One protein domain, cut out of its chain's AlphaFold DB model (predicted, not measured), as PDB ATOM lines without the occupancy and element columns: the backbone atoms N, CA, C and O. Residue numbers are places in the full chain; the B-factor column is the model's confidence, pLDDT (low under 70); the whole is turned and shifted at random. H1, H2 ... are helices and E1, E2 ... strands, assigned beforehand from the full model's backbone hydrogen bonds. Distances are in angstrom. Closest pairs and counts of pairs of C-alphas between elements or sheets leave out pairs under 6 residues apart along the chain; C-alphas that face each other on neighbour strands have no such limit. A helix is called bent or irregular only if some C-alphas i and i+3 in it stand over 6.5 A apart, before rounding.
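What this domain is: This is residues 26 to 170 of the 340 residues of an uncharacterized protein of Verrucomicrobiales bacterium (UniProt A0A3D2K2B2). One strongly twisted sheet folds back on itself where its long strand E9 and the neighbour E3 bend, making a deep cup that is only partly closed. The E1 and E2 hairpin extends from this cup at the end away from those bends, where short H2 sits near the sheet and longer H1 packs on H2. The printed part has 145 residues, in the order H1 E1 E2 E3 H2 E4 E5 E6 E7 E8 E9; the class is mixed, helices and strands. The sheet is branched at E9, with antiparallel neighbours. The whole is compact, with a radius of gyration of the C-alphas of 15.4 A and spans of 46 by 36 by 25 A.

How they stand to each other: H1, residues 26 to 44, touches H2, residues 85 to 91, with residues 33 to 37 alone, the closest C-alphas being those of Val 33 and Ile 88, 6.4 A; the tilt is steep, 59 degrees, opposite ways. H1 only grazes the sheet, with residues 37 to 44. E1, residues 47 to 51, and E2, residues 59 to 67, form a hairpin, with N 50 and O 60 at 2.9 A. On the other side of E2 is E9, residues 145 to 162, with N 64 and O 161 at 2.9 A. E3, residues 71 to 80, lies on the same side of E9 as E2, with N 73 and O 154 at 3.0 A. H2 is on the sheet at a height of 8.4 A. On the other side of E9 are E4, residues 94 to 100, with N 96 and O 160 at 2.8 A, and E5, residues 105 to 111, with N 109 and O 147 at 2.9 A. E6, residues 116 to 118, forms a hairpin with E5, with N 110 and O 117 at 2.9 A, and runs on into E7, residues 121 to 125, at 58 degrees. E7 and E8, residues 128 to 132, form a hairpin, with N 130 and O 123 at 2.9 A; N 97 of E4 and O 129 of E8 are 2.8 A apart. O i to N i+4 pairs within hydrogen-bond range number 12 of 15 in H1 and 1 of 3 in H2, where 2 of 4 O i to N i+3 pairs are within range.

Where its parts are: H1 begins at C-alpha 26 (165.372, 119.432, 74.932) and spans 26.2 A, with a kink of 32 degrees near residue 38. H1 and H2 are irregular: C-alphas 39 and 42 are 7.2 A apart, C-alphas 87 and 90 7.7 A. E2 spans 23.2 A and E4 19.0 A. E3 bends by 142 degrees at residue 74. E9, 18 residues, bends by 145 degrees at residue 151; its ends are 17.3 A apart, and C-alpha 162 is at (169.303, 121.622, 97.531).

The domain as a whole: The C-alphas farthest apart, of Ser 55 and Gly 75, are 48.3 A apart. The printed part has no cut. The link from E8 to E9, residues 133 to 144, is long. Mean pLDDT of the printed part is 88.7; residues 26 to 27 and 52 to 58 are under 70.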
ATOM      1  N   ASP A  26     165.047 119.661  73.521       56.06
ATOM      2  CA  ASP A  26     165.372 119.432  74.932       56.06
ATOM      3  C   ASP A  26     165.671 120.734  75.690       56.06
ATOM      4  O   ASP A  26     165.302 120.862  76.853       56.06
ATOM      5  N   GLY A  27     166.246 121.737  75.021       63.91
ATOM      6  CA  GLY A  27     166.443 123.074  75.582       63.91
ATOM      7  C   GLY A  27     165.148 123.834  75.789       63.91
ATOM      8  O   GLY A  27     164.989 124.489  76.812       63.91
ATOM      9  N   GLU A  28     164.204 123.724  74.854       73.69
ATOM     10  CA  GLU A  28     162.870 124.308  75.024       73.69
ATOM     11  C   GLU A  28     162.140 123.677  76.216       73.69
ATOM     12  O   GLU A  28     161.559 124.389  77.036       73.69
ATOM     13  N   ARG A  29     162.214 122.346  76.361       74.75
ATOM     14  CA  ARG A  29     161.633 121.631  77.509       74.75
ATOM     15  C   ARG A  29     162.263 122.066  78.826       74.75
ATOM     16  O   ARG A  29     161.537 122.369  79.771       74.75
ATOM     17  N   GLU A  30     163.590 122.119  78.887       75.44
ATOM     18  CA  GLU A  30     164.298 122.491  80.112       75.44
ATOM     19  C   GLU A  30     164.073 123.964  80.473       75.44
ATOM     20  O   GLU A  30     163.898 124.289  81.648       75.44
ATOM     21  N   MET A  31     163.973 124.847  79.473       82.38
ATOM     22  CA  MET A  31     163.603 126.250  79.663       82.38
ATOM     23  C   MET A  31     162.206 126.378  80.274       82.38
ATOM     24  O   MET A  31     162.041 127.107  81.242       82.38
ATOM     25  N   VAL A  32     161.214 125.616  79.795       90.88
ATOM     26  CA  VAL A  32     159.855 125.618  80.373       90.88
ATOM     27  C   VAL A  32     159.861 125.176  81.840       90.88
ATOM     28  O   VAL A  32     159.155 125.758  82.669       90.88
ATOM     29  N   VAL A  33     160.646 124.154  82.190       87.94
ATOM     30  CA  VAL A  33     160.771 123.700  83.584       87.94
ATOM     31  C   VAL A  33     161.480 124.743  84.449       87.94
ATOM     32  O   VAL A  33     161.065 124.994  85.584       87.94
ATOM     33  N   HIS A  34     162.538 125.359  83.925       89.94
ATOM     34  CA  HIS A  34     163.273 126.424  84.601       89.94
ATOM     35  C   HIS A  34     162.389 127.659  84.832       89.94
ATOM     36  O   HIS A  34     162.286 128.135  85.966       89.94
ATOM     37  N   ASP A  35     161.642 128.091  83.818       94.19
ATOM     38  CA  ASP A  35     160.665 129.173  83.923       94.19
ATOM     39  C   ASP A  35     159.579 128.836  84.945       94.19
ATOM     40  O   ASP A  35     159.214 129.677  85.766       94.19
ATOM     41  N   TYR A  36     159.085 127.596  84.961       95.81
ATOM     42  CA  TYR A  36     158.139 127.141  85.979       95.81
ATOM     43  C   TYR A  36     158.728 127.230  87.396       95.81
ATOM     44  O   TYR A  36     158.036 127.657  88.326       95.81
ATOM     45  N   LEU A  37     160.007 126.874  87.577       95.56
ATOM     46  CA  LEU A  37     160.689 127.003  88.863       95.56
ATOM     47  C   LEU A  37     160.674 128.459  89.349       95.56
ATOM     48  O   LEU A  37     160.230 128.706  90.472       95.56
ATOM     49  N   PHE A  38     161.138 129.407  88.530       94.88
ATOM     50  CA  PHE A  38     161.333 130.800  88.952       94.88
ATOM     51  C   PHE A  38     160.055 131.649  88.930       94.88
ATOM     52  O   PHE A  38     159.856 132.463  89.832       94.88
ATOM     53  N   ASN A  39     159.156 131.429  87.970       94.44
ATOM     54  CA  ASN A  39     157.957 132.254  87.808       94.44
ATOM     55  C   ASN A  39     156.769 131.771  88.656       94.44
ATOM     56  O   ASN A  39     155.916 132.581  89.021       94.44
ATOM     57  N   ASP A  40     156.706 130.484  89.018       95.12
ATOM     58  CA  ASP A  40     155.550 129.912  89.729       95.12
ATOM     59  C   ASP A  40     155.931 129.143  91.004       95.12
ATOM     60  O   ASP A  40     155.369 129.365  92.082       95.12
ATOM     61  N   TYR A  41     156.892 128.222  90.926       96.19
ATOM     62  CA  TYR A  41     157.171 127.314  92.039       96.19
ATOM     63  C   TYR A  41     157.791 128.031  93.246       96.19
ATOM     64  O   TYR A  41     157.265 127.913  94.356       96.19
ATOM     65  N   ILE A  42     158.869 128.805  93.067       95.00
ATOM     66  CA  ILE A  42     159.546 129.465  94.198       95.00
ATOM     67  C   ILE A  42     158.704 130.561  94.855       95.00
ATOM     68  O   ILE A  42     158.887 130.827  96.037       95.00
ATOM     69  N   ASN A  43     157.744 131.148  94.138       93.00
ATOM     70  CA  ASN A  43     156.854 132.175  94.684       93.00
ATOM     71  C   ASN A  43     155.880 131.613  95.734       93.00
ATOM     72  O   ASN A  43     155.351 132.354  96.561       93.00
ATOM     73  N   ARG A  44     155.676 130.290  95.738       93.38
ATOM     74  CA  ARG A  44     154.796 129.577  96.676       93.38
ATOM     75  C   ARG A  44     155.551 128.867  97.802       93.38
ATOM     76  O   ARG A  44     154.923 128.326  98.709       93.38
ATOM     77  N   HIS A  45     156.883 128.874  97.771       95.12
ATOM     78  CA  HIS A  45     157.718 128.100  98.686       95.12
ATOM     79  C   HIS A  45     158.792 128.964  99.346       95.12
ATOM     80  O   HIS A  45     159.329 129.901  98.766       95.12
ATOM     81  N   ALA A  46     159.162 128.627 100.582       95.62
ATOM     82  CA  ALA A  46     160.286 129.298 101.224       95.62
ATOM     83  C   ALA A  46     161.599 128.883 100.541       95.62
ATOM     84  O   ALA A  46     161.914 127.693 100.457       95.62
ATOM     85  N   VAL A  47     162.389 129.863 100.102       96.31
ATOM     86  CA  VAL A  47     163.658 129.627  99.405       96.31
ATOM     87  C   VAL A  47     164.850 130.208 100.148       96.31
ATOM     88  O   VAL A  47     164.747 131.192 100.881       96.31
ATOM     89  N   LYS A  48     166.022 129.608  99.931       95.38
ATOM     90  CA  LYS A  48     167.304 130.172 100.348       95.38
ATOM     91  C   LYS A  48     168.078 130.598  99.116       95.38
ATOM     92  O   LYS A  48     168.402 129.772  98.266       95.38
ATOM     93  N   LEU A  49     168.432 131.875  99.071       92.00
ATOM     94  CA  LEU A  49     169.306 132.435  98.048       92.00
ATOM     95  C   LEU A  49     170.729 132.592  98.596       92.00
ATOM     96  O   LEU A  49     170.921 132.855  99.786       92.00
ATOM     97  N   ARG A  50     171.726 132.465  97.726       84.44
ATOM     98  CA  ARG A  50     173.148 132.684  98.026       84.44
ATOM     99  C   ARG A  50     173.725 133.702  97.046       84.44
ATOM    100  O   ARG A  50     173.294 133.738  95.901       84.44
ATOM    101  N   SER A  51     174.691 134.508  97.473       76.62
ATOM    102  CA  SER A  51     175.428 135.384  96.557       76.62
ATOM    103  C   SER A  51     176.269 134.562  95.582       76.62
ATOM    104  O   SER A  51     176.949 133.614  95.986       76.62
ATOM    105  N   HIS A  52     176.223 134.927  94.305       62.69
ATOM    106  CA  HIS A  52     177.009 134.305  93.247       62.69
ATOM    107  C   HIS A  52     178.346 135.034  93.083       62.69
ATOM    108  O   HIS A  52     178.426 136.081  92.445       62.69
ATOM    109  N   GLY A  53     179.409 134.507  93.693       55.34
ATOM    110  CA  GLY A  53     180.704 135.193  93.744       55.34
ATOM    111  C   GLY A  53     180.696 136.440  94.642       55.34
ATOM    112  O   GLY A  53     179.654 136.909  95.096       55.34
ATOM    113  N   ILE A  54     181.888 136.959  94.943       47.66
ATOM    114  CA  ILE A  54     182.080 138.065  95.903       47.66
ATOM    115  C   ILE A  54     181.701 139.429  95.286       47.66
ATOM    116  O   ILE A  54     181.347 140.347  96.016       47.66
ATOM    117  N   SER A  55     181.720 139.560  93.952       47.88
ATOM    118  CA  SER A  55     181.652 140.853  93.249       47.88
ATOM    119  C   SER A  55     180.443 141.072  92.329       47.88
ATOM    120  O   SER A  55     180.276 142.185  91.843       47.88
ATOM    121  N   SER A  56     179.596 140.068  92.059       55.53
ATOM    122  CA  SER A  56     178.579 140.194  90.992       55.53
ATOM    123  C   SER A  56     177.247 140.818  91.428       55.53
ATOM    124  O   SER A  56     176.444 141.187  90.578       55.53
ATOM    125  N   GLY A  57     176.952 140.871  92.733       58.84
ATOM    126  CA  GLY A  57     175.630 141.261  93.251       58.84
ATOM    127  C   GLY A  57     174.481 140.301  92.887       58.84
ATOM    128  O   GLY A  57     173.410 140.383  93.488       58.84
ATOM    129  N   LYS A  58     174.694 139.354  91.962       69.19
ATOM    130  CA  LYS A  58     173.696 138.369  91.538       69.19
ATOM    131  C   LYS A  58     173.484 137.316  92.624       69.19
ATOM    132  O   LYS A  58     174.429 136.854  93.273       69.19
ATOM    133  N   ARG A  59     172.228 136.917  92.824       81.19
ATOM    134  CA  ARG A  59     171.834 135.851  93.753       81.19
ATOM    135  C   ARG A  59     171.483 134.598  92.961       81.19
ATOM    136  O   ARG A  59     170.900 134.677  91.891       81.19
ATOM    137  N   VAL A  60     171.838 133.446  93.508       87.31
ATOM    138  CA  VAL A  60     171.484 132.126  92.977       87.31
ATOM    139  C   VAL A  60     170.603 131.392  93.972       87.31
ATOM    140  O   VAL A  60     170.771 131.521  95.194       87.31
ATOM    141  N   LEU A  61     169.676 130.595  93.457       91.06
ATOM    142  CA  LEU A  61     168.840 129.722  94.261       91.06
ATOM    143  C   LEU A  61     169.685 128.576  94.823       91.06
ATOM    144  O   LEU A  61     170.318 127.824  94.086       91.06
ATOM    145  N   ALA A  62     169.717 128.460  96.149       91.56
ATOM    146  CA  ALA A  62     170.513 127.459  96.852       91.56
ATOM    147  C   ALA A  62     169.659 126.301  97.379       91.56
ATOM    148  O   ALA A  62     170.123 125.161  97.395       91.56
ATOM    149  N   SER A  63     168.438 126.579  97.837       96.88
ATOM    150  CA  SER A  63     167.501 125.537  98.255       96.88
ATOM    151  C   SER A  63     166.053 126.009  98.232       96.88
ATOM    152  O   SER A  63     165.789 127.196  98.426       96.88
ATOM    153  N   VAL A  64     165.129 125.061  98.090       97.81
ATOM    154  CA  VAL A  64     163.683 125.272  98.210       97.81
ATOM    155  C   VAL A  64     163.131 124.320  99.259       97.81
ATOM    156  O   VAL A  64     163.436 123.131  99.246       97.81
ATOM    157  N   LEU A  65     162.327 124.838 100.176       97.38
ATOM    158  CA  LEU A  65     161.596 124.039 101.146       97.38
ATOM    159  C   LEU A  65     160.391 123.376 100.468       97.38
ATOM    160  O   LEU A  65     159.490 124.078 100.018       97.38
ATOM    161  N   ILE A  66     160.345 122.045 100.471       96.69
ATOM    162  CA  ILE A  66     159.308 121.260  99.780       96.69
ATOM    163  C   ILE A  66     158.320 120.569 100.724       96.69
ATOM    164  O   ILE A  66     157.242 120.174 100.286       96.69
ATOM    165  N   ALA A  67     158.656 120.440 102.015       95.62
ATOM    166  CA  ALA A  67     157.729 119.976 103.048       95.62
ATOM    167  C   ALA A  67     158.129 120.465 104.454       95.62
ATOM    168  O   ALA A  67     159.314 120.522 104.791       95.62
ATOM    169  N   LYS A  68     157.131 120.754 105.303       94.88
ATOM    170  CA  LYS A  68     157.279 121.054 106.747       94.88
ATOM    171  C   LYS A  68     156.381 120.152 107.602       94.88
ATOM    172  O   LYS A  68     155.442 120.640 108.229       94.88
ATOM    173  N   PRO A  69     156.624 118.835 107.615       90.56
ATOM    174  CA  PRO A  69     155.701 117.888 108.230       90.56
ATOM    175  C   PRO A  69     155.664 117.989 109.763       90.56
ATOM    176  O   PRO A  69     154.637 117.667 110.352       90.56
ATOM    177  N   LYS A  70     156.760 118.419 110.421       89.88
ATOM    178  CA  LYS A  70     156.917 118.389 111.894       89.88
ATOM    179  C   LYS A  70     156.485 117.042 112.498       89.88
ATOM    180  O   LYS A  70     155.824 116.977 113.535       89.88
ATOM    181  N   LEU A  71     156.844 115.958 111.815       91.69
ATOM    182  CA  LEU A  71     156.339 114.615 112.065       91.69
ATOM    183  C   LEU A  71     157.274 113.856 113.004       91.69
ATOM    184  O   LEU A  71     158.481 113.796 112.776       91.69
ATOM    185  N   LYS A  72     156.701 113.221 114.028       94.19
ATOM    186  CA  LYS A  72     157.378 112.212 114.851       94.19
ATOM    187  C   LYS A  72     156.869 110.844 114.428       94.19
ATOM    188  O   LYS A  72     155.666 110.614 114.498       94.19
ATOM    189  N   SER A  73     157.755 109.950 114.005       93.12
ATOM    190  CA  SER A  73     157.344 108.639 113.499       93.12
ATOM    191  C   SER A  73     158.372 107.548 113.794       93.12
ATOM    192  O   SER A  73     159.500 107.823 114.209       93.12
ATOM    193  N   ASN A  74     157.957 106.298 113.620       93.69
ATOM    194  CA  ASN A  74     158.770 105.092 113.714       93.69
ATOM    195  C   ASN A  74     158.279 104.094 112.652       93.69
ATOM    196  O   ASN A  74     157.105 104.117 112.292       93.69
ATOM    197  N   GLY A  75     159.151 103.205 112.179       94.69
ATOM    198  CA  GLY A  75     158.810 102.252 111.123       94.69
ATOM    199  C   GLY A  75     158.719 102.913 109.747       94.69
ATOM    200  O   GLY A  75     159.587 103.711 109.386       94.69
ATOM    201  N   GLU A  76     157.705 102.546 108.967       96.69
ATOM    202  CA  GLU A  76     157.505 102.997 107.586       96.69
ATOM    203  C   GLU A  76     156.370 104.021 107.499       96.69
ATOM    204  O   GLU A  76     155.307 103.823 108.086       96.69
ATOM    205  N   PHE A  77     156.609 105.132 106.806       96.38
ATOM    206  CA  PHE A  77     155.629 106.206 106.641       96.38
ATOM    207  C   PHE A  77     155.947 107.065 105.419       96.38
ATOM    208  O   PHE A  77     157.079 107.088 104.935       96.38
ATOM    209  N   ASP A  78     154.952 107.833 104.980       96.56
ATOM    210  CA  ASP A  78     155.068 108.718 103.829       96.56
ATOM    211  C   ASP A  78     154.967 110.186 104.230       96.56
ATOM    212  O   ASP A  78     154.255 110.555 105.166       96.56
ATOM    213  N   ILE A  79     155.651 111.040 103.473       96.94
ATOM    214  CA  ILE A  79     155.476 112.490 103.526       96.94
ATOM    215  C   ILE A  79     155.088 112.963 102.130       96.94
ATOM    216  O   ILE A  79     155.812 112.717 101.165       96.94
ATOM    217  N   ALA A  80     153.945 113.642 102.033       95.94
ATOM    218  CA  ALA A  80     153.489 114.246 100.789       95.94
ATOM    219  C   ALA A  80     154.457 115.347 100.330       95.94
ATOM    220  O   ALA A  80     154.943 116.147 101.134       95.94
ATOM    221  N   LEU A  81     154.727 115.370  99.031       93.44
ATOM    222  CA  LEU A  81     155.460 116.434  98.367       93.44
ATOM    223  C   LEU A  81     154.496 117.545  97.969       93.44
ATOM    224  O   LEU A  81     153.347 117.289  97.611       93.44
ATOM    225  N   SER A  82     154.987 118.781  97.987       92.44
ATOM    226  CA  SER A  82     154.231 119.906  97.440       92.44
ATOM    227  C   SER A  82     154.000 119.708  95.938       92.44
ATOM    228  O   SER A  82     154.840 119.129  95.238       92.44
ATOM    229  N   GLU A  83     152.864 120.175  95.430       92.38
ATOM    230  CA  GLU A  83     152.527 120.049  94.010       92.38
ATOM    231  C   GLU A  83     153.627 120.656  93.126       92.38
ATOM    232  O   GLU A  83     154.177 121.709  93.441       92.38
ATOM    233  N   GLY A  84     153.981 119.971  92.036       93.38
ATOM    234  CA  GLY A  84     155.019 120.424  91.107       93.38
ATOM    235  C   GLY A  84     156.453 120.087  91.519       93.38
ATOM    236  O   GLY A  84     157.348 120.242  90.697       93.38
ATOM    237  N   THR A  85     156.686 119.553  92.727       95.62
ATOM    238  CA  THR A  85     158.042 119.203  93.203       95.62
ATOM    239  C   THR A  85     158.770 118.273  92.235       95.62
ATOM    240  O   THR A  85     159.924 118.527  91.904       95.62
ATOM    241  N   MET A  86     158.100 117.228  91.738       93.88
ATOM    242  CA  MET A  86     158.723 116.280  90.810       93.88
ATOM    243  C   MET A  86     159.044 116.881  89.438       93.88
ATOM    244  O   MET A  86     159.965 116.396  88.796       93.88
ATOM    245  N   LYS A  87     158.366 117.960  89.014       92.94
ATOM    246  CA  LYS A  87     158.666 118.636  87.738       92.94
ATOM    247  C   LYS A  87     160.022 119.341  87.756       92.94
ATOM    248  O   LYS A  87     160.642 119.476  86.717       92.94
ATOM    249  N   ILE A  88     160.449 119.818  88.928       93.44
ATOM    250  CA  ILE A  88     161.655 120.645  89.099       93.44
ATOM    251  C   ILE A  88     162.789 119.908  89.807       93.44
ATOM    252  O   ILE A  88     163.864 120.472  89.991       93.44
ATOM    253  N   ILE A  89     162.563 118.672  90.260       92.44
ATOM    254  CA  ILE A  89     163.483 117.971  91.161       92.44
ATOM    255  C   ILE A  89     164.858 117.730  90.521       92.44
ATOM    256  O   ILE A  89     165.864 117.815  91.224       92.44
ATOM    257  N   HIS A  90     164.925 117.495  89.205       84.12
ATOM    258  CA  HIS A  90     166.178 117.232  88.485       84.12
ATOM    259  C   HIS A  90     167.082 118.462  88.364       84.12
ATOM    260  O   HIS A  90     168.292 118.310  88.212       84.12
ATOM    261  N   LEU A  91     166.538 119.671  88.535       83.69
ATOM    262  CA  LEU A  91     167.330 120.904  88.622       83.69
ATOM    263  C   LEU A  91     168.180 120.964  89.906       83.69
ATOM    264  O   LEU A  91     169.110 121.769  90.021       83.69
ATOM    265  N   PHE A  92     167.871 120.126  90.901       89.44
ATOM    266  CA  PHE A  92     168.541 120.095  92.197       89.44
ATOM    267  C   PHE A  92     169.474 118.895  92.321       89.44
ATOM    268  O   PHE A  92     169.297 117.842  91.722       89.44
ATOM    269  N   ARG A  93     170.496 119.039  93.169       85.44
ATOM    270  CA  ARG A  93     171.500 117.988  93.370       85.44
ATOM    271  C   ARG A  93     171.083 116.977  94.432       85.44
ATOM    272  O   ARG A  93     171.540 115.832  94.410       85.44
ATOM    273  N   ALA A  94     170.310 117.421  95.417       89.00
ATOM    274  CA  ALA A  94     170.004 116.614  96.582       89.00
ATOM    275  C   ALA A  94     168.669 116.961  97.243       89.00
ATOM    276  O   ALA A  94     168.220 118.105  97.197       89.00
ATOM    277  N   ILE A  95     168.114 115.981  97.955       96.69
ATOM    278  CA  ILE A  95     167.059 116.161  98.953       96.69
ATOM    279  C   ILE A  95     167.721 116.214 100.331       96.69
ATOM    280  O   ILE A  95     168.474 115.315 100.708       96.69
ATOM    281  N   GLU A  96     167.451 117.256 101.101       97.88
ATOM    282  CA  GLU A  96     167.934 117.422 102.467       97.88
ATOM    283  C   GLU A  96     166.782 117.298 103.458       97.88
ATOM    284  O   GLU A  96     165.813 118.050 103.408       97.88
ATOM    285  N   VAL A  97     166.915 116.351 104.381       98.06
ATOM    286  CA  VAL A  97     165.972 116.094 105.469       98.06
ATOM    287  C   VAL A  97     166.584 116.645 106.748       98.06
ATOM    288  O   VAL A  97     167.691 116.254 107.126       98.06
ATOM    289  N   ARG A  98     165.873 117.559 107.410       97.81
ATOM    290  CA  ARG A  98     166.286 118.168 108.680       97.81
ATOM    291  C   ARG A  98     165.354 117.748 109.798       97.81
ATOM    292  O   ARG A  98     164.139 117.664 109.609       97.81
ATOM    293  N   GLY A  99     165.923 117.511 110.971       97.31
ATOM    294  CA  GLY A  99     165.150 117.041 112.104       97.31
ATOM    295  C   GLY A  99     166.005 116.619 113.284       97.31
ATOM    296  O   GLY A  99     167.043 117.219 113.557       97.31
ATOM    297  N   ARG A 100     165.555 115.582 113.992       97.31
ATOM    298  CA  ARG A 100     166.237 114.993 115.151       97.31
ATOM    299  C   ARG A 100     166.175 113.473 115.090       97.31
ATOM    300  O   ARG A 100     165.199 112.904 114.597       97.31
ATOM    301  N   ASN A 101     167.194 112.845 115.667       96.75
ATOM    302  CA  ASN A 101     167.382 111.399 115.719       96.75
ATOM    303  C   ASN A 101     167.400 110.750 114.322       96.75
ATOM    304  O   ASN A 101     166.922 109.628 114.133       96.75
ATOM    305  N   LEU A 102     167.891 111.477 113.311       96.69
ATOM    306  CA  LEU A 102     167.895 111.006 111.925       96.69
ATOM    307  C   LEU A 102     168.851 109.829 111.704       96.69
ATOM    308  O   LEU A 102     168.712 109.129 110.709       96.69
ATOM    309  N   GLU A 103     169.757 109.536 112.639       95.31
ATOM    310  CA  GLU A 103     170.569 108.315 112.652       95.31
ATOM    311  C   GLU A 103     169.729 107.026 112.614       95.31
ATOM    312  O   GLU A 103     170.209 105.993 112.147       95.31
ATOM    313  N   HIS A 104     168.459 107.081 113.037       96.00
ATOM    314  CA  HIS A 104     167.525 105.956 112.941       96.00
ATOM    315  C   HIS A 104     166.838 105.830 111.572       96.00
ATOM    316  O   HIS A 104     166.158 104.827 111.325       96.00
ATOM    317  N   LEU A 105     167.008 106.801 110.669       95.06
ATOM    318  CA  LEU A 105     166.504 106.720 109.302       95.06
ATOM    319  C   LEU A 105     167.344 105.716 108.505       95.06
ATOM    320  O   LEU A 105     168.545 105.901 108.294       95.06
ATOM    321  N   SER A 106     166.697 104.643 108.055       93.31
ATOM    322  CA  SER A 106     167.357 103.521 107.381       93.31
ATOM    323  C   SER A 106     167.248 103.570 105.860       93.31
ATOM    324  O   SER A 106     168.192 103.169 105.183       93.31
ATOM    325  N   ALA A 107     166.142 104.093 105.324       94.44
ATOM    326  CA  ALA A 107     165.950 104.276 103.891       94.44
ATOM    327  C   ALA A 107     165.013 105.453 103.595       94.44
ATOM    328  O   ALA A 107     164.116 105.763 104.383       94.44
ATOM    329  N   LEU A 108     165.231 106.064 102.434       96.12
ATOM    330  CA  LEU A 108     164.340 107.020 101.793       96.12
ATOM    331  C   LEU A 108     164.193 106.600 100.332       96.12
ATOM    332  O   LEU A 108     165.203 106.339  99.674       96.12
ATOM    333  N   CYS A 109     162.970 106.553  99.826       94.75
ATOM    334  CA  CYS A 109     162.707 106.264  98.426       94.75
ATOM    335  C   CYS A 109     161.631 107.174  97.833       94.75
ATOM    336  O   CYS A 109     160.789 107.734  98.542       94.75
ATOM    337  N   ILE A 110     161.684 107.312  96.510       94.62
ATOM    338  CA  ILE A 110     160.628 107.915  95.702       94.62
ATOM    339  C   ILE A 110     159.791 106.753  95.156       94.62
ATOM    340  O   ILE A 110     160.287 106.007  94.304       94.62
ATOM    341  N   PRO A 111     158.567 106.532  95.667       93.69
ATOM    342  CA  PRO A 111     157.698 105.491  95.152       93.69
ATOM    343  C   PRO A 111     157.164 105.901  93.780       93.69
ATOM    344  O   PRO A 111     156.685 107.022  93.607       93.69
ATOM    345  N   GLY A 112     157.236 104.994  92.817       88.00
ATOM    346  CA  GLY A 112     156.658 105.155  91.488       88.00
ATOM    347  C   GLY A 112     155.464 104.235  91.263       88.00
ATOM    348  O   GLY A 112     155.056 103.488  92.153       88.00
ATOM    349  N   THR A 113     154.900 104.291  90.060       81.00
ATOM    350  CA  THR A 113     153.742 103.468  89.674       81.00
ATOM    351  C   THR A 113     154.121 102.005  89.443       81.00
ATOM    352  O   THR A 113     153.353 101.113  89.795       81.00
ATOM    353  N   THR A 114     155.311 101.753  88.890       80.19
ATOM    354  CA  THR A 114     155.810 100.407  88.553       80.19
ATOM    355  C   THR A 114     157.053  99.998  89.339       80.19
ATOM    356  O   THR A 114     157.289  98.812  89.551       80.19
ATOM    357  N   SER A 115     157.857 100.961  89.793       87.62
ATOM    358  CA  SER A 115     159.060 100.718  90.592       87.62
ATOM    359  C   SER A 115     159.317 101.880  91.550       87.62
ATOM    360  O   SER A 115     158.732 102.948  91.412       87.62
ATOM    361  N   SER A 116     160.165 101.667  92.556       89.25
ATOM    362  CA  SER A 116     160.587 102.713  93.496       89.25
ATOM    363  C   SER A 116     162.081 102.959  93.367       89.25
ATOM    364  O   SER A 116     162.851 102.014  93.194       89.25
ATOM    365  N   ILE A 117     162.501 104.213  93.514       89.81
ATOM    366  CA  ILE A 117     163.919 104.578  93.506       89.81
ATOM    367  C   ILE A 117     164.385 104.805  94.940       89.81
ATOM    368  O   ILE A 117     163.938 105.737  95.607       89.81
ATOM    369  N   ASN A 118     165.301 103.960  95.412       90.88
ATOM    370  CA  ASN A 118     165.978 104.161  96.692       90.88
ATOM    371  C   ASN A 118     167.039 105.253  96.556       90.88
ATOM    372  O   ASN A 118     167.865 105.214  95.646       90.88
ATOM    373  N   LEU A 119     167.042 106.204  97.486       89.56
ATOM    374  CA  LEU A 119     167.970 107.324  97.453       89.56
ATOM    375  C   LEU A 119     169.227 107.042  98.274       89.56
ATOM    376  O   LEU A 119     169.171 106.611  99.430       89.56
ATOM    377  N   GLU A 120     170.381 107.353  97.692       87.88
ATOM    378  CA  GLU A 120     171.674 107.223  98.355       87.88
ATOM    379  C   GLU A 120     171.965 108.469  99.204       87.88
ATOM    380  O   GLU A 120     172.042 109.596  98.708       87.88
ATOM    381  N   ALA A 121     172.168 108.274 100.504       84.81
ATOM    382  CA  ALA A 121     172.566 109.350 101.403       84.81
ATOM    383  C   ALA A 121     174.058 109.688 101.248       84.81
ATOM    384  O   ALA A 121     174.930 108.886 101.568       84.81
ATOM    385  N   SER A 122     174.332 110.919 100.820       82.44
ATOM    386  CA  SER A 122     175.662 111.537 100.745       82.44
ATOM    387  C   SER A 122     176.166 112.101 102.079       82.44
ATOM    388  O   SER A 122     177.371 112.180 102.292       82.44
ATOM    389  N   ILE A 123     175.259 112.505 102.974       86.75
ATOM    390  CA  ILE A 123     175.573 113.004 104.322       86.75
ATOM    391  C   ILE A 123     174.583 112.378 105.298       86.75
ATOM    392  O   ILE A 123     173.382 112.362 105.022       86.75
ATOM    393  N   LYS A 124     175.086 111.897 106.438       93.31
ATOM    394  CA  LYS A 124     174.290 111.334 107.531       93.31
ATOM    395  C   LYS A 124     174.771 111.900 108.862       93.31
ATOM    396  O   LYS A 124     175.893 111.634 109.277       93.31
ATOM    397  N   THR A 125     173.926 112.682 109.517       95.69
ATOM    398  CA  THR A 125     174.147 113.188 110.878       95.69
ATOM    399  C   THR A 125     172.841 113.092 111.669       95.69
ATOM    400  O   THR A 125     171.778 113.056 111.045       95.69
ATOM    401  N   PRO A 126     172.874 113.129 113.011       95.88
ATOM    402  CA  PRO A 126     171.658 113.043 113.823       95.88
ATOM    403  C   PRO A 126     170.585 114.106 113.544       95.88
ATOM    404  O   PRO A 126     169.415 113.912 113.871       95.88
ATOM    405  N   ILE A 127     170.967 115.232 112.933       96.94
ATOM    406  CA  ILE A 127     170.076 116.373 112.674       96.94
ATOM    407  C   ILE A 127     169.845 116.665 111.188       96.94
ATOM    408  O   ILE A 127     168.950 117.435 110.835       96.94
ATOM    409  N   LEU A 128     170.659 116.079 110.306       97.12
ATOM    410  CA  LEU A 128     170.634 116.350 108.873       97.12
ATOM    411  C   LEU A 128     171.065 115.124 108.076       97.12
ATOM    412  O   LEU A 128     172.179 114.619 108.243       97.12
ATOM    413  N   TYR A 129     170.201 114.702 107.159       97.56
ATOM    414  CA  TYR A 129     170.507 113.724 106.120       97.56
ATOM    415  C   TYR A 129     170.407 114.393 104.751       97.56
ATOM    416  O   TYR A 129     169.470 115.144 104.493       97.56
ATOM    417  N   ARG A 130     171.353 114.104 103.854       93.88
ATOM    418  CA  ARG A 130     171.326 114.596 102.470       93.88
ATOM    419  C   ARG A 130     171.406 113.441 101.492       93.88
ATOM    420  O   ARG A 130     172.418 112.743 101.449       93.88
ATOM    421  N   PHE A 131     170.389 113.297 100.665       92.81
ATOM    422  CA  PHE A 131     170.242 112.249  99.667       92.81
ATOM    423  C   PHE A 131     170.528 112.792  98.275       92.81
ATOM    424  O   PHE A 131     170.023 113.854  97.925       92.81
ATOM    425  N   LYS A 132     171.342 112.089  97.486       86.25
ATOM    426  CA  LYS A 132     171.573 112.451  96.082       86.25
ATOM    427  C   LYS A 132     170.281 112.228  95.300       86.25
ATOM    428  O   LYS A 132     169.609 111.222  95.517       86.25
ATOM    429  N   ILE A 133     169.964 113.153  94.402       81.88
ATOM    430  CA  ILE A 133     168.899 112.957  93.419       81.88
ATOM    431  C   ILE A 133     169.516 112.176  92.247       81.88
ATOM    432  O   ILE A 133     170.503 112.654  91.682       81.88
ATOM    433  N   PRO A 134     169.038 110.954  91.954       78.31
ATOM    434  CA  PRO A 134     169.438 110.205  90.769       78.31
ATOM    435  C   PRO A 134     168.680 110.713  89.539       78.31
ATOM    436  O   PRO A 134     167.775 111.540  89.667       78.31
ATOM    437  N   ASP A 135     169.006 110.175  88.367       74.06
ATOM    438  CA  ASP A 135     168.234 110.442  87.156       74.06
ATOM    439  C   ASP A 135     166.791 109.962  87.356       74.06
ATOM    440  O   ASP A 135     166.525 108.790  87.650       74.06
ATOM    441  N   ILE A 136     165.851 110.903  87.269       77.56
ATOM    442  CA  ILE A 136     164.431 110.638  87.478       77.56
ATOM    443  C   ILE A 136     163.889 109.949  86.234       77.56
ATOM    444  O   ILE A 136     163.978 110.466  85.126       77.56
ATOM    445  N   THR A 137     163.320 108.765  86.425       74.81
ATOM    446  CA  THR A 137     162.694 108.001  85.347       74.81
ATOM    447  C   THR A 137     161.194 108.278  85.296       74.81
ATOM    448  O   THR A 137     160.578 108.617  86.311       74.81
ATOM    449  N   ALA A 138     160.575 108.020  84.142       77.25
ATOM    450  CA  ALA A 138     159.123 108.126  83.960       77.25
ATOM    451  C   ALA A 138     158.314 107.310  84.993       77.25
ATOM    452  O   ALA A 138     157.171 107.640  85.298       77.25
ATOM    453  N   ALA A 139     158.904 106.257  85.578       71.62
ATOM    454  CA  ALA A 139     158.249 105.422  86.584       71.62
ATOM    455  C   ALA A 139     157.933 106.173  87.889       71.62
ATOM    456  O   ALA A 139     156.965 105.829  88.568       71.62
ATOM    457  N   VAL A 140     158.742 107.173  88.248       80.38
ATOM    458  CA  VAL A 140     158.610 107.939  89.500       80.38
ATOM    459  C   VAL A 140     158.248 109.408  89.280       80.38
ATOM    460  O   VAL A 140     157.976 110.110  90.249       80.38
ATOM    461  N   GLU A 141     158.226 109.882  88.035       83.50
ATOM    462  CA  GLU A 141     157.994 111.289  87.681       83.50
ATOM    463  C   GLU A 141     156.648 111.825  88.195       83.50
ATOM    464  O   GLU A 141     156.537 112.977  88.607       83.50
ATOM    465  N   THR A 142     155.627 110.969  88.264       86.75
ATOM    466  CA  THR A 142     154.296 111.331  88.778       86.75
ATOM    467  C   THR A 142     154.157 111.152  90.291       86.75
ATOM    468  O   THR A 142     153.043 111.195  90.815       86.75
ATOM    469  N   SER A 143     155.249 110.880  91.010       91.00
ATOM    470  CA  SER A 143     155.188 110.648  92.451       91.00
ATOM    471  C   SER A 143     154.771 111.909  93.205       91.00
ATOM    472  O   SER A 143     155.206 113.020  92.912       91.00
ATOM    473  N   THR A 144     153.940 111.738  94.226       93.38
ATOM    474  CA  THR A 144     153.441 112.833  95.072       93.38
ATOM    475  C   THR A 144     153.912 112.714  96.516       93.38
ATOM    476  O   THR A 144     153.467 113.466  97.381       93.38
ATOM    477  N   ARG A 145     154.806 111.766  96.815       95.19
ATOM    478  CA  ARG A 145     155.265 111.488  98.179       95.19
ATOM    479  C   ARG A 145     156.696 110.975  98.205       95.19
ATOM    480  O   ARG A 145     157.207 110.454  97.222       95.19
ATOM    481  N   LEU A 146     157.313 111.081  99.370       96.75
ATOM    482  CA  LEU A 146     158.539 110.384  99.733       96.75
ATOM    483  C   LEU A 146     158.204 109.324 100.777       96.75
ATOM    484  O   LEU A 146     157.496 109.625 101.738       96.75
ATOM    485  N   GLN A 147     158.735 108.117 100.609       97.19
ATOM    486  CA  GLN A 147     158.553 107.024 101.559       97.19
ATOM    487  C   GLN A 147     159.814 106.853 102.414       97.19
ATOM    488  O   GLN A 147     160.932 106.735 101.909       97.19
ATOM    489  N   PHE A 148     159.626 106.826 103.731       97.25
ATOM    490  CA  PHE A 148     160.676 106.724 104.737       97.25
ATOM    491  C   PHE A 148     160.581 105.385 105.464       97.25
ATOM    492  O   PHE A 148     159.488 104.940 105.808       97.25
ATOM    493  N   LYS A 149     161.731 104.771 105.770       96.62
ATOM    494  CA  LYS A 149     161.819 103.594 106.656       96.62
ATOM    495  C   LYS A 149     162.807 103.849 107.781       96.62
ATOM    496  O   LYS A 149     163.977 104.153 107.526       96.62
ATOM    497  N   CYS A 150     162.376 103.666 109.023       95.94
ATOM    498  CA  CYS A 150     163.159 103.966 110.221       95.94
ATOM    499  C   CYS A 150     163.279 102.750 111.147       95.94
ATOM    500  O   CYS A 150     162.318 102.011 111.346       95.94
ATOM    501  N   LYS A 151     164.456 102.578 111.759       95.25
ATOM    502  CA  LYS A 151     164.754 101.556 112.782       95.25
ATOM    503  C   LYS A 151     164.761 102.169 114.188       95.25
ATOM    504  O   LYS A 151     165.651 101.905 114.990       95.25
ATOM    505  N   GLY A 152     163.811 103.058 114.451       94.50
ATOM    506  CA  GLY A 152     163.741 103.856 115.669       94.50
ATOM    507  C   GLY A 152     162.899 105.114 115.472       94.50
ATOM    508  O   GLY A 152     162.457 105.423 114.364       94.50
ATOM    509  N   LYS A 153     162.675 105.845 116.567       96.00
ATOM    510  CA  LYS A 153     161.898 107.087 116.546       96.00
ATOM    511  C   LYS A 153     162.705 108.204 115.890       96.00
ATOM    512  O   LYS A 153     163.757 108.576 116.403       96.00
ATOM    513  N   VAL A 154     162.156 108.783 114.831       97.06
ATOM    514  CA  VAL A 154     162.705 109.955 114.143       97.06
ATOM    515  C   VAL A 154     161.768 111.145 114.294       97.06
ATOM    516  O   VAL A 154     160.551 110.985 114.443       97.06
ATOM    517  N   VAL A 155     162.331 112.348 114.226       97.25
ATOM    518  CA  VAL A 155     161.561 113.580 114.056       97.25
ATOM    519  C   VAL A 155     162.020 114.249 112.774       97.25
ATOM    520  O   VAL A 155     163.195 114.582 112.661       97.25
ATOM    521  N   ILE A 156     161.110 114.449 111.824       97.25
ATOM    522  CA  ILE A 156     161.376 115.175 110.580       97.25
ATOM    523  C   ILE A 156     160.686 116.529 110.678       97.25
ATOM    524  O   ILE A 156     159.457 116.614 110.712       97.25
ATOM    525  N   ASP A 157     161.485 117.589 110.731       97.31
ATOM    526  CA  ASP A 157     160.992 118.955 110.860       97.31
ATOM    527  C   ASP A 157     160.777 119.578 109.468       97.31
ATOM    528  O   ASP A 157     159.717 120.156 109.212       97.31
ATOM    529  N   GLU A 158     161.736 119.408 108.547       97.31
ATOM    530  CA  GLU A 158     161.709 120.013 107.208       97.31
ATOM    531  C   GLU A 158     162.363 119.128 106.138       97.31
ATOM    532  O   GLU A 158     163.310 118.388 106.415       97.31
ATOM    533  N   ILE A 159     161.905 119.272 104.893       98.00
ATOM    534  CA  ILE A 159     162.522 118.676 103.705       98.00
ATOM    535  C   ILE A 159     162.782 119.778 102.679       98.00
ATOM    536  O   ILE A 159     161.894 120.579 102.377       98.00
ATOM    537  N   HIS A 160     163.998 119.809 102.140       98.25
ATOM    538  CA  HIS A 160     164.454 120.794 101.165       98.25
ATOM    539  C   HIS A 160     165.001 120.112  99.913       98.25
ATOM    540  O   HIS A 160     165.688 119.099 100.015       98.25
ATOM    541  N   LEU A 161     164.791 120.715  98.749       97.81
ATOM    542  CA  LEU A 161     165.639 120.487  97.583       97.81
ATOM    543  C   LEU A 161     166.841 121.420  97.654       97.81
ATOM    544  O   LEU A 161     166.694 122.602  97.960       97.81
ATOM    545  N   VAL A 162     168.036 120.897  97.395       90.75
ATOM    546  CA  VAL A 162     169.303 121.622  97.531       90.75
ATOM    547  C   VAL A 162     170.050 121.607  96.206       90.75
ATOM    548  O   VAL A 162     170.336 120.550  95.638       90.75
ATOM    549  N   ALA A 163     170.361 122.802  95.712       80.81
ATOM    550  CA  ALA A 163     171.098 122.997  94.476       80.81
ATOM    551  C   ALA A 163     172.577 122.622  94.653       80.81
ATOM    552  O   ALA A 163     173.071 122.393  95.763       80.81
ATOM    553  N   SER A 164     173.315 122.585  93.544       79.25
ATOM    554  CA  SER A 164     174.772 122.466  93.592       79.25
ATOM    555  C   SER A 164     175.407 123.639  94.363       79.25
ATOM    556  O   SER A 164     174.763 124.640  94.682       79.25
ATOM    557  N   THR A 165     176.707 123.559  94.651       71.75
ATOM    558  CA  THR A 165     177.438 124.654  95.317       71.75
ATOM    559  C   THR A 165     177.391 125.975  94.547       71.75
ATOM    560  O   THR A 165     177.521 127.027  95.173       71.75
ATOM    561  N   LYS A 166     177.169 125.918  93.229       71.19
ATOM    562  CA  LYS A 166     177.002 127.079  92.347       71.19
ATOM    563  C   LYS A 166     175.600 127.685  92.386       71.19
ATOM    564  O   LYS A 166     175.432 128.806  91.928       71.19
ATOM    565  N   GLY A 167     174.623 126.964  92.935       76.88
ATOM    566  CA  GLY A 167     173.214 127.336  92.882       76.88
ATOM    567  C   GLY A 167     172.617 127.243  91.475       76.88
ATOM    568  O   GLY A 167     173.297 126.867  90.520       76.88
ATOM    569  N   ILE A 168     171.332 127.570  91.375       82.62
ATOM    570  CA  ILE A 168     170.594 127.695  90.112       82.62
ATOM    571  C   ILE A 168     170.429 129.191  89.830       82.62
ATOM    572  O   ILE A 168     170.022 129.948  90.719       82.62
ATOM    573  N   ARG A 169     170.799 129.630  88.625       84.25
ATOM    574  CA  ARG A 169     170.635 131.023  88.183       84.25
ATOM    575  C   ARG A 169     169.182 131.272  87.787       84.25
ATOM    576  O   ARG A 169     168.542 130.370  87.262       84.25
ATOM    577  N   GLU A 170     168.705 132.488  88.031       86.94
ATOM    578  CA  GLU A 170     167.387 132.966  87.577       86.94
ATOM    579  C   GLU A 170     167.329 133.147  86.057       86.94
ATOM    580  O   GLU A 170     166.272 133.063  85.453       86.94
TER     581      GLU A 170